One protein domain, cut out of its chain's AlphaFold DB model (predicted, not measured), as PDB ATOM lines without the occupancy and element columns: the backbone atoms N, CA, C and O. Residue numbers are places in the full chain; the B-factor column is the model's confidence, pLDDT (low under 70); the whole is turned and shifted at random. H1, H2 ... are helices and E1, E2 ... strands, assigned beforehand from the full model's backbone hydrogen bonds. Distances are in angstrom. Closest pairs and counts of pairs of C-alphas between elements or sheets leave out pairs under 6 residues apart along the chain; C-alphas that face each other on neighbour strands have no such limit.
ATOM      1  N   ARG A 164     218.284 133.582 -75.360       74.19
ATOM      2  CA  ARG A 164     217.850 132.607 -74.354       74.19
ATOM      3  C   ARG A 164     216.431 132.929 -73.931       74.19
ATOM      4  O   ARG A 164     216.141 134.087 -73.641       74.19
ATOM      5  N   MET A 165     215.563 131.926 -73.860       75.38
ATOM      6  CA  MET A 165     214.229 132.111 -73.294       75.38
ATOM      7  C   MET A 165     214.258 131.646 -71.850       75.38
ATOM      8  O   MET A 165     214.545 130.492 -71.567       75.38
ATOM      9  N   ASP A 166     214.061 132.570 -70.932       80.50
ATOM     10  CA  ASP A 166     214.000 132.295 -69.508       80.50
ATOM     11  C   ASP A 166     212.550 131.914 -69.171       80.50
ATOM     12  O   ASP A 166     211.594 132.460 -69.726       80.50
ATOM     13  N   MET A 167     212.413 130.870 -68.358       78.19
ATOM     14  CA  MET A 167     211.146 130.176 -68.108       78.19
ATOM     15  C   MET A 167     210.498 130.606 -66.780       78.19
ATOM     16  O   MET A 167     209.534 129.990 -66.338       78.19
ATOM     17  N   ASP A 168     211.090 131.596 -66.101       79.25
ATOM     18  CA  ASP A 168     210.716 132.090 -64.768       79.25
ATOM     19  C   ASP A 168     210.535 131.004 -63.691       79.25
ATOM     20  O   ASP A 168     209.716 131.100 -62.777       79.25
ATOM     21  N   ILE A 169     211.333 129.945 -63.822       84.69
ATOM     22  CA  ILE A 169     211.361 128.782 -62.939       84.69
ATOM     23  C   ILE A 169     212.739 128.726 -62.292       84.69
ATOM     24  O   ILE A 169     213.743 128.523 -62.982       84.69
ATOM     25  N   THR A 170     212.800 128.879 -60.971       89.56
ATOM     26  CA  THR A 170     214.039 128.700 -60.205       89.56
ATOM     27  C   THR A 170     214.106 127.340 -59.519       89.56
ATOM     28  O   THR A 170     213.101 126.673 -59.258       89.56
ATOM     29  N   THR A 171     215.319 126.943 -59.146       90.69
ATOM     30  CA  THR A 171     215.552 125.812 -58.245       90.69
ATOM     31  C   THR A 171     214.854 125.978 -56.899       90.69
ATOM     32  O   THR A 171     214.349 124.998 -56.354       90.69
ATOM     33  N   LYS A 172     214.752 127.210 -56.379       89.88
ATOM     34  CA  LYS A 172     214.028 127.497 -55.133       89.88
ATOM     35  C   LYS A 172     212.522 127.313 -55.271       89.88
ATOM     36  O   LYS A 172     211.913 126.803 -54.339       89.88
ATOM     37  N   ASP A 173     211.926 127.669 -56.408       88.75
ATOM     38  CA  ASP A 173     210.499 127.434 -56.657       88.75
ATOM     39  C   ASP A 173     210.167 125.930 -56.631       88.75
ATOM     40  O   ASP A 173     209.197 125.509 -55.998       88.75
ATOM     41  N   LEU A 174     210.999 125.108 -57.285       89.44
ATOM     42  CA  LEU A 174     210.853 123.648 -57.305       89.44
ATOM     43  C   LEU A 174     211.044 123.033 -55.914       89.44
ATOM     44  O   LEU A 174     210.186 122.286 -55.451       89.44
ATOM     45  N   LEU A 175     212.149 123.357 -55.234       89.62
ATOM     46  CA  LEU A 175     212.464 122.817 -53.905       89.62
ATOM     47  C   LEU A 175     211.511 123.339 -52.816       89.62
ATOM     48  O   LEU A 175     211.249 122.637 -51.843       89.62
ATOM     49  N   GLY A 176     210.956 124.540 -52.997       88.44
ATOM     50  CA  GLY A 176     209.892 125.114 -52.172       88.44
ATOM     51  C   GLY A 176     208.496 124.545 -52.452       88.44
ATOM     52  O   GLY A 176     207.549 124.911 -51.761       88.44
ATOM     53  N   GLY A 177     208.351 123.654 -53.441       87.62
ATOM     54  CA  GLY A 177     207.105 122.942 -53.733       87.62
ATOM     55  C   GLY A 177     206.054 123.735 -54.517       87.62
ATOM     56  O   GLY A 177     204.915 123.276 -54.601       87.62
ATOM     57  N   LYS A 178     206.405 124.883 -55.121       88.25
ATOM     58  CA  LYS A 178     205.478 125.730 -55.908       88.25
ATOM     59  C   LYS A 178     204.769 124.949 -57.018       88.25
ATOM     60  O   LYS A 178     203.574 125.102 -57.232       88.25
ATOM     61  N   TYR A 179     205.507 124.057 -57.678       84.75
ATOM     62  CA  TYR A 179     205.010 123.225 -58.776       84.75
ATOM     63  C   TYR A 179     204.505 121.840 -58.319       84.75
ATOM     64  O   TYR A 179     204.283 120.965 -59.151       84.75
ATOM     65  N   GLY A 180     204.309 121.629 -57.012       84.56
ATOM     66  CA  GLY A 180     203.890 120.349 -56.435       84.56
ATOM     67  C   GLY A 180     205.054 119.414 -56.057       84.56
ATOM     68  O   GLY A 180     206.216 119.828 -56.048       84.56
ATOM     69  N   PRO A 181     204.761 118.152 -55.685       86.44
ATOM     70  CA  PRO A 181     205.769 117.206 -55.214       86.44
ATOM     71  C   PRO A 181     206.706 116.758 -56.343       86.44
ATOM     72  O   PRO A 181     206.263 116.281 -57.389       86.44
ATOM     73  N   LEU A 182     208.015 116.855 -56.106       90.44
ATOM     74  CA  LEU A 182     209.035 116.427 -57.063       90.44
ATOM     75  C   LEU A 182     209.143 114.896 -57.107       90.44
ATOM     76  O   LEU A 182     209.156 114.229 -56.070       90.44
ATOM     77  N   SER A 183     209.268 114.328 -58.309       89.12
ATOM     78  CA  SER A 183     209.572 112.902 -58.467       89.12
ATOM     79  C   SER A 183     211.040 112.609 -58.113       89.12
ATOM     80  O   SER A 183     211.886 113.501 -58.231       89.12
ATOM     81  N   PRO A 184     211.402 111.356 -57.763       89.38
ATOM     82  CA  PRO A 184     212.802 110.971 -57.569       89.38
ATOM     83  C   PRO A 184     213.682 111.271 -58.792       89.38
ATOM     84  O   PRO A 184     214.844 111.644 -58.631       89.38
ATOM     85  N   SER A 185     213.122 111.169 -60.007       87.56
ATOM     86  CA  SER A 185     213.785 111.580 -61.248       87.56
ATOM     87  C   SER A 185     214.138 113.068 -61.206       87.56
ATOM     88  O   SER A 185     215.296 113.423 -61.395       87.56
ATOM     89  N   ILE A 186     213.177 113.947 -60.907       89.12
ATOM     90  CA  ILE A 186     213.409 115.400 -60.862       89.12
ATOM     91  C   ILE A 186     214.434 115.750 -59.778       89.12
ATOM     92  O   ILE A 186     215.363 116.510 -60.043       89.12
ATOM     93  N   THR A 187     214.350 115.132 -58.596       90.62
ATOM     94  CA  THR A 187     215.344 115.311 -57.523       90.62
ATOM     95  C   THR A 187     216.759 114.930 -57.981       90.62
ATOM     96  O   THR A 187     217.717 115.634 -57.665       90.62
ATOM     97  N   LYS A 188     216.906 113.867 -58.786       89.88
ATOM     98  CA  LYS A 188     218.186 113.479 -59.406       89.88
ATOM     99  C   LYS A 188     218.685 114.509 -60.434       89.88
ATOM    100  O   LYS A 188     219.894 114.683 -60.557       89.88
ATOM    101  N   GLU A 189     217.798 115.200 -61.157       90.88
ATOM    102  CA  GLU A 189     218.194 116.304 -62.052       90.88
ATOM    103  C   GLU A 189     218.779 117.473 -61.258       90.88
ATOM    104  O   GLU A 189     219.857 117.969 -61.584       90.88
ATOM    105  N   LEU A 190     218.082 117.878 -60.193       92.00
ATOM    106  CA  LEU A 190     218.494 118.988 -59.334       92.00
ATOM    107  C   LEU A 190     219.795 118.680 -58.578       92.00
ATOM    108  O   LEU A 190     220.614 119.573 -58.397       92.00
ATOM    109  N   GLY A 191     220.047 117.412 -58.234       90.88
ATOM    110  CA  GLY A 191     221.298 116.957 -57.613       90.88
ATOM    111  C   GLY A 191     222.565 117.079 -58.478       90.88
ATOM    112  O   GLY A 191     223.646 116.731 -58.010       90.88
ATOM    113  N   LYS A 192     222.466 117.552 -59.729       90.75
ATOM    114  CA  LYS A 192     223.622 117.915 -60.578       90.75
ATOM    115  C   LYS A 192     224.090 119.358 -60.372       90.75
ATOM    116  O   LYS A 192     225.099 119.763 -60.951       90.75
ATOM    117  N   LEU A 193     223.310 120.148 -59.642       93.75
ATOM    118  CA  LEU A 193     223.526 121.570 -59.421       93.75
ATOM    119  C   LEU A 193     224.284 121.791 -58.107       93.75
ATOM    120  O   LEU A 193     224.273 120.944 -57.217       93.75
ATOM    121  N   ASP A 194     224.952 122.935 -57.993       90.88
ATOM    122  CA  ASP A 194     225.584 123.363 -56.747       90.88
ATOM    123  C   ASP A 194     224.492 123.760 -55.739       90.88
ATOM    124  O   ASP A 194     223.782 124.743 -55.950       90.88
ATOM    125  N   GLU A 195     224.346 122.997 -54.652       86.56
ATOM    126  CA  GLU A 195     223.313 123.211 -53.626       86.56
ATOM    127  C   GLU A 195     223.423 124.565 -52.899       86.56
ATOM    128  O   GLU A 195     222.474 124.999 -52.244       86.56
ATOM    129  N   HIS A 196     224.560 125.259 -53.016       87.56
ATOM    130  CA  HIS A 196     224.767 126.588 -52.443       87.56
ATOM    131  C   HIS A 196     224.450 127.727 -53.424       87.56
ATOM    132  O   HIS A 196     224.545 128.900 -53.050       87.56
ATOM    133  N   ARG A 197     224.072 127.418 -54.673       88.81
ATOM    134  CA  ARG A 197     223.789 128.410 -55.720       88.81
ATOM    135  C   ARG A 197     222.362 128.275 -56.229       88.81
ATOM    136  O   ARG A 197     221.767 127.205 -56.239       88.81
ATOM    137  N   ASP A 198     221.806 129.402 -56.655       88.94
ATOM    138  CA  ASP A 198     220.470 129.445 -57.237       88.94
ATOM    139  C   ASP A 198     220.567 129.390 -58.759       88.94
ATOM    140  O   ASP A 198     221.390 130.084 -59.368       88.94
ATOM    141  N   TYR A 199     219.713 128.582 -59.371       92.31
ATOM    142  CA  TYR A 199     219.652 128.391 -60.809       92.31
ATOM    143  C   TYR A 199     218.254 128.717 -61.315       92.31
ATOM    144  O   TYR A 199     217.247 128.417 -60.677       92.31
ATOM    145  N   ARG A 200     218.201 129.286 -62.516       90.50
ATOM    146  CA  ARG A 200     216.970 129.504 -63.272       90.50
ATOM    147  C   ARG A 200     216.976 128.662 -64.537       90.50
ATOM    148  O   ARG A 200     218.024 128.491 -65.170       90.50
ATOM    149  N   MET A 201     215.817 128.133 -64.893       88.75
ATOM    150  CA  MET A 201     215.648 127.345 -66.100       88.75
ATOM    151  C   MET A 201     215.596 128.273 -67.312       88.75
ATOM    152  O   MET A 201     214.790 129.200 -67.371       88.75
ATOM    153  N   VAL A 202     216.461 128.015 -68.287       86.06
ATOM    154  CA  VAL A 202     216.473 128.727 -69.564       86.06
ATOM    155  C   VAL A 202     216.473 127.732 -70.713       86.06
ATOM    156  O   VAL A 202     217.075 126.662 -70.641       86.06
ATOM    157  N   THR A 203     215.831 128.106 -71.805       79.38
ATOM    158  CA  THR A 203     216.035 127.507 -73.113       79.38
ATOM    159  C   THR A 203     217.087 128.314 -73.868       79.38
ATOM    160  O   THR A 203     217.222 129.528 -73.685       79.38
ATOM    161  N   GLN A 204     217.852 127.652 -74.726       77.75
ATOM    162  CA  GLN A 204     218.726 128.309 -75.688       77.75
ATOM    163  C   GLN A 204     218.425 127.762 -77.078       77.75
ATOM    164  O   GLN A 204     218.373 126.547 -77.269       77.75
ATOM    165  N   PHE A 205     218.245 128.662 -78.044       68.75
ATOM    166  CA  PHE A 205     218.120 128.296 -79.448       68.75
ATOM    167  C   PHE A 205     219.493 128.386 -80.119       68.75
ATOM    168  O   PHE A 205     220.183 129.397 -79.995       68.75
ATOM    169  N   ASN A 206     219.911 127.326 -80.811       64.00
ATOM    170  CA  ASN A 206     221.223 127.256 -81.471       64.00
ATOM    171  C   ASN A 206     221.138 127.258 -83.012       64.00
ATOM    172  O   ASN A 206     222.088 126.867 -83.685       64.00
ATOM    173  N   GLY A 207     219.996 127.679 -83.565       56.25
ATOM    174  CA  GLY A 207     219.714 127.691 -85.004       56.25
ATOM    175  C   GLY A 207     219.013 126.431 -85.521       56.25
ATOM    176  O   GLY A 207     218.315 126.512 -86.526       56.25
ATOM    177  N   TYR A 208     219.144 125.295 -84.824       59.09
ATOM    178  CA  TYR A 208     218.584 124.004 -85.258       59.09
ATOM    179  C   TYR A 208     217.807 123.259 -84.166       59.09
ATOM    180  O   TYR A 208     216.935 122.454 -84.478       59.09
ATOM    181  N   ALA A 209     218.109 123.517 -82.893       64.06
ATOM    182  CA  ALA A 209     217.461 122.892 -81.750       64.06
ATOM    183  C   ALA A 209     217.247 123.891 -80.604       64.06
ATOM    184  O   ALA A 209     217.969 124.883 -80.458       64.06
ATOM    185  N   LEU A 210     216.253 123.582 -79.771       71.00
ATOM    186  CA  LEU A 210     215.978 124.246 -78.503       71.00
ATOM    187  C   LEU A 210     216.505 123.355 -77.372       71.00
ATOM    188  O   LEU A 210     216.044 122.229 -77.183       71.00
ATOM    189  N   THR A 211     217.486 123.849 -76.621       78.75
ATOM    190  CA  THR A 211     218.121 123.109 -75.520       78.75
ATOM    191  C   THR A 211     217.705 123.683 -74.171       78.75
ATOM    192  O   THR A 211     217.738 124.897 -73.990       78.75
ATOM    193  N   TYR A 212     217.348 122.818 -73.221       84.31
ATOM    194  CA  TYR A 212     216.978 123.189 -71.851       84.31
ATOM    195  C   TYR A 212     218.210 123.165 -70.933       84.31
ATOM    196  O   TYR A 212     218.990 122.212 -70.952       84.31
ATOM    197  N   LEU A 213     218.393 124.221 -70.140       89.19
ATOM    198  CA  LEU A 213     219.582 124.472 -69.326       89.19
ATOM    199  C   LEU A 213     219.202 125.039 -67.949       89.19
ATOM    200  O   LEU A 213     218.294 125.859 -67.832       89.19
ATOM    201  N   TRP A 214     219.989 124.706 -66.932       92.00
ATOM    202  CA  TRP A 214     220.039 125.413 -65.654       92.00
ATOM    203  C   TRP A 214     221.132 126.483 -65.699       92.00
ATOM    204  O   TRP A 214     222.320 126.165 -65.735       92.00
ATOM    205  N   ALA A 215     220.758 127.761 -65.692       90.25
ATOM    206  CA  ALA A 215     221.698 128.881 -65.655       90.25
ATOM    207  C   ALA A 215     221.854 129.420 -64.217       90.25
ATOM    208  O   ALA A 215     220.838 129.786 -63.623       90.25
ATOM    209  N   PRO A 216     223.081 129.532 -63.664       90.50
ATOM    210  CA  PRO A 216     223.302 130.183 -62.370       90.50
ATOM    211  C   PRO A 216     222.816 131.638 -62.391       90.50
ATOM    212  O   PRO A 216     223.123 132.378 -63.331       90.50
ATOM    213  N   VAL A 217     222.074 132.055 -61.362       83.62
ATOM    214  CA  VAL A 217     221.495 133.409 -61.252       83.62
ATOM    215  C   VAL A 217     222.582 134.478 -61.075       83.62
ATOM    216  O   VAL A 217     222.489 135.562 -61.647       83.62
ATOM    217  N   ASP A 218     223.644 134.150 -60.341       80.81
ATOM    218  CA  ASP A 218     224.839 134.976 -60.120       80.81
ATOM    219  C   ASP A 218     225.846 134.936 -61.290       80.81
ATOM    220  O   ASP A 218     226.836 135.669 -61.299       80.81
ATOM    221  N   GLY A 219     225.575 134.114 -62.306       75.31
ATOM    222  CA  GLY A 219     226.412 133.940 -63.484       75.31
ATOM    223  C   GLY A 219     227.391 132.765 -63.385       75.31
ATOM    224  O   GLY A 219     227.876 132.358 -62.327       75.31
ATOM    225  N   GLY A 220     227.696 132.186 -64.544       80.69
ATOM    226  CA  GLY A 220     228.570 131.025 -64.656       80.69
ATOM    227  C   GLY A 220     228.276 130.207 -65.907       80.69
ATOM    228  O   GLY A 220     227.596 130.664 -66.828       80.69
ATOM    229  N   ARG A 221     228.800 128.979 -65.938       85.38
ATOM    230  CA  ARG A 221     228.483 128.008 -66.992       85.38
ATOM    231  C   ARG A 221     227.104 127.395 -66.712       85.38
ATOM    232  O   ARG A 221     226.907 126.916 -65.597       85.38
ATOM    233  N   PRO A 222     226.167 127.395 -67.678       88.75
ATOM    234  CA  PRO A 222     224.929 126.641 -67.543       88.75
ATOM    235  C   PRO A 222     225.198 125.135 -67.457       88.75
ATOM    236  O   PRO A 222     226.141 124.635 -68.074       88.75
ATOM    237  N   VAL A 223     224.347 124.423 -66.725       90.69
ATOM    238  CA  VAL A 223     224.315 122.956 -66.658       90.69
ATOM    239  C   VAL A 223     223.211 122.465 -67.594       90.69
ATOM    240  O   VAL A 223     222.121 123.033 -67.616       90.69
ATOM    241  N   PHE A 224     223.482 121.441 -68.401       88.69
ATOM    242  CA  PHE A 224     222.487 120.886 -69.321       88.69
ATOM    243  C   PHE A 224     221.449 120.056 -68.565       88.69
ATOM    244  O   PHE A 224     221.809 119.267 -67.693       88.69
ATOM    245  N   ILE A 225     220.175 120.217 -68.929       87.88
ATOM    246  CA  ILE A 225     219.094 119.345 -68.461       87.88
ATOM    247  C   ILE A 225     219.082 118.091 -69.344       87.88
ATOM    248  O   ILE A 225     219.126 118.207 -70.568       87.88
ATOM    249  N   GLU A 226     219.026 116.895 -68.749       84.12
ATOM    250  CA  GLU A 226     219.033 115.631 -69.507       84.12
ATOM    251  C   GLU A 226     217.816 115.514 -70.439       84.12
ATOM    252  O   GLU A 226     216.681 115.334 -69.990       84.12
ATOM    253  N   GLN A 227     218.057 115.555 -71.749       73.12
ATOM    254  CA  GLN A 227     217.059 115.339 -72.799       73.12
ATOM    255  C   GLN A 227     217.179 113.920 -73.384       73.12
ATOM    256  O   GLN A 227     218.270 113.350 -73.360       73.12
ATOM    257  N   PRO A 228     216.094 113.338 -73.929       67.00
ATOM    258  CA  PRO A 228     216.164 112.054 -74.617       67.00
ATOM    259  C   PRO A 228     216.937 112.195 -75.935       67.00
ATOM    260  O   PRO A 228     216.500 112.883 -76.861       67.00
ATOM    261  N   GLU A 229     218.077 111.517 -76.041       56.44
ATOM    262  CA  GLU A 229     218.834 111.449 -77.289       56.44
ATOM    263  C   GLU A 229     218.054 110.638 -78.343       56.44
ATOM    264  O   GLU A 229     217.728 109.468 -78.152       56.44
ATOM    265  N   ASN A 230     217.799 111.257 -79.499       55.69
ATOM    266  CA  ASN A 230     217.377 110.586 -80.737       55.69
ATOM    267  C   ASN A 230     216.000 109.883 -80.719       55.69
ATOM    268  O   ASN A 230     215.804 108.885 -81.407       55.69
ATOM    269  N   GLY A 231     215.020 110.419 -79.984       49.78
ATOM    270  CA  GLY A 231     213.597 110.076 -80.164       49.78
ATOM    271  C   GLY A 231     213.144 108.712 -79.625       49.78
ATOM    272  O   GLY A 231     211.957 108.395 -79.704       49.78
ATOM    273  N   TYR A 232     214.040 107.921 -79.031       46.88
ATOM    274  CA  TYR A 232     213.663 106.712 -78.302       46.88
ATOM    275  C   TYR A 232     213.159 107.069 -76.896       46.88
ATOM    276  O   TYR A 232     213.798 107.814 -76.157       46.88
ATOM    277  N   MET A 233     211.985 106.543 -76.531       47.88
ATOM    278  CA  MET A 233     211.242 106.898 -75.313       47.88
ATOM    279  C   MET A 233     211.834 106.302 -74.019       47.88
ATOM    280  O   MET A 233     211.155 105.560 -73.309       47.88
ATOM    281  N   THR A 234     213.070 106.644 -73.655       60.03
ATOM    282  CA  THR A 234     213.515 106.518 -72.259       60.03
ATOM    283  C   THR A 234     213.213 107.830 -71.523       60.03
ATOM    284  O   THR A 234     213.746 108.877 -71.894       60.03
ATOM    285  N   PRO A 235     212.328 107.840 -70.505       64.00
ATOM    286  CA  PRO A 235     212.077 109.049 -69.731       64.00
ATOM    287  C   PRO A 235     213.336 109.419 -68.939       64.00
ATOM    288  O   PRO A 235     213.759 108.694 -68.039       64.00
ATOM    289  N   THR A 236     213.940 110.553 -69.288       76.94
ATOM    290  CA  THR A 236     215.016 111.162 -68.502       76.94
ATOM    291  C   THR A 236     214.442 111.974 -67.343       76.94
ATOM    292  O   THR A 236     213.286 112.404 -67.367       76.94
ATOM    293  N   SER A 237     215.271 112.275 -66.349       80.88
ATOM    294  CA  SER A 237     214.904 113.175 -65.254       80.88
ATOM    295  C   SER A 237     214.546 114.591 -65.730       80.88
ATOM    296  O   SER A 237     213.608 115.191 -65.203       80.88
ATOM    297  N   GLY A 238     215.189 115.080 -66.796       82.50
ATOM    298  CA  GLY A 238     214.777 116.302 -67.491       82.50
ATOM    299  C   GLY A 238     213.442 116.185 -68.242       82.50
ATOM    300  O   GLY A 238     212.692 117.155 -68.300       82.50
ATOM    301  N   THR A 239     213.086 115.004 -68.760       81.44
ATOM    302  CA  THR A 239     211.777 114.766 -69.401       81.44
ATOM    303  C   THR A 239     210.634 114.872 -68.391       81.44
ATOM    304  O   THR A 239     209.609 115.486 -68.685       81.44
ATOM    305  N   ASP A 240     210.796 114.300 -67.196       84.12
ATOM    306  CA  ASP A 240     209.786 114.384 -66.132       84.12
ATOM    307  C   ASP A 240     209.652 115.814 -65.587       84.12
ATOM    308  O   ASP A 240     208.534 116.286 -65.379       84.12
ATOM    309  N   LEU A 241     210.774 116.533 -65.443       85.94
ATOM    310  CA  LEU A 241     210.790 117.959 -65.103       85.94
ATOM    311  C   LEU A 241     209.986 118.784 -66.121       85.94
ATOM    312  O   LEU A 241     209.104 119.547 -65.740       85.94
ATOM    313  N   LEU A 242     210.244 118.598 -67.420       82.69
ATOM    314  CA  LEU A 242     209.538 119.316 -68.484       82.69
ATOM    315  C   LEU A 242     208.036 119.011 -68.509       82.69
ATOM    316  O   LEU A 242     207.240 119.920 -68.724       82.69
ATOM    317  N   LYS A 243     207.627 117.763 -68.251       82.62
ATOM    318  CA  LYS A 243     206.202 117.402 -68.137       82.62
ATOM    319  C   LYS A 243     205.524 118.107 -66.965       82.62
ATOM    320  O   LYS A 243     204.429 118.630 -67.148       82.62
ATOM    321  N   LEU A 244     206.166 118.134 -65.792       83.69
ATOM    322  CA  LEU A 244     205.638 118.816 -64.608       83.69
ATOM    323  C   LEU A 244     205.393 120.301 -64.909       83.69
ATOM    324  O   LEU A 244     204.297 120.808 -64.682       83.69
ATOM    325  N   LEU A 245     206.389 120.968 -65.489       79.31
ATOM    326  CA  LEU A 245     206.337 122.398 -65.785       79.31
ATOM    327  C   LEU A 245     205.338 122.728 -66.904       79.31
ATOM    328  O   LEU A 245     204.529 123.630 -66.737       79.31
ATOM    329  N   ASN A 246     205.308 121.952 -67.992       73.44
ATOM    330  CA  ASN A 246     204.333 122.137 -69.077       73.44
ATOM    331  C   ASN A 246     202.880 121.889 -68.636       73.44
ATOM    332  O   ASN A 246     201.956 122.345 -69.304       73.44
ATOM    333  N   SER A 247     202.663 121.160 -67.535       72.19
ATOM    334  CA  SER A 247     201.332 120.959 -66.948       72.19
ATOM    335  C   SER A 247     200.882 122.094 -66.017       72.19
ATOM    336  O   SER A 247     199.748 122.067 -65.543       72.19
ATOM    337  N   ASN A 248     201.743 123.083 -65.749       70.88
ATOM    338  CA  ASN A 248     201.490 124.155 -64.792       70.88
ATOM    339  C   ASN A 248     201.528 125.541 -65.464       70.88
ATOM    340  O   ASN A 248     202.556 125.984 -65.972       70.88
ATOM    341  N   SER A 249     200.399 126.249 -65.428       63.66
ATOM    342  CA  SER A 249     200.215 127.554 -66.075       63.66
ATOM    343  C   SER A 249     200.945 128.725 -65.399       63.66
ATOM    344  O   SER A 249     200.941 129.822 -65.945       63.66
ATOM    345  N   GLU A 250     201.570 128.533 -64.231       67.81
ATOM    346  CA  GLU A 250     202.367 129.581 -63.568       67.81
ATOM    347  C   GLU A 250     203.760 129.787 -64.195       67.81
ATOM    348  O   GLU A 250     204.452 130.748 -63.857       67.81
ATOM    349  N   ALA A 251     204.201 128.898 -65.090       66.25
ATOM    350  CA  ALA A 251     205.481 129.015 -65.784       66.25
ATOM    351  C   ALA A 251     205.420 130.082 -66.899       66.25
ATOM    352  O   ALA A 251     205.004 129.801 -68.025       66.25
ATOM    353  N   GLN A 252     205.851 131.311 -66.598       69.94
ATOM    354  CA  GLN A 252     205.932 132.383 -67.595       69.94
ATOM    355  C   GLN A 252     207.136 132.190 -68.516       69.94
ATOM    356  O   GLN A 252     208.277 132.140 -68.069       69.94
ATOM    357  N   GLN A 253     206.894 132.154 -69.825       75.81
ATOM    358  CA  GLN A 253     207.959 132.059 -70.820       75.81
ATOM    359  C   GLN A 253     208.241 133.442 -71.404       75.81
ATOM    360  O   GLN A 253     207.322 134.150 -71.827       75.81
TER     361      GLN A 253
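This is residues 164 to 253 of the 325 residues of an uncharacterized protein of Pseudomonas synxantha (UniProt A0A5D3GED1). Three short helices gather beside a strongly twisted antiparallel sheet, E1 E2 E3; from it the loop 217 to 236 crosses to H3, with residues 229 to 234 sticking out. Under half of the 90 printed residues are in the named elements, mixed in class: E1 H1 H2 E2 E3 H3. The whole is compact, radius of gyration of the C-alphas 12.6 A, spanning 32 by 27 by 25 A.

In E1, residues 164 to 170, find N 165, 2.9 A from O 203 of antiparallel E2, residues 199 to 205. E3, residues 210 to 216, makes a hairpin with E2; N 202 to O 213 is 2.9 A. H1, residues 171 to 175, only grazes the sheet. H2, residues 184 to 190, touches H3, residues 237 to 246, about perpendicular at 88 degrees; C-alphas 185 and 237 come closest, 4.5 A. In these helices every O i to N i+4 pair is within hydrogen-bond range.

Find E1 beginning at C-alpha 164 (217.850, 132.607, -74.354); E2 and E3 each run 18.7 A.

The printed part has no cut; pLDDT is under 70 at, among others, residues 228 to 235.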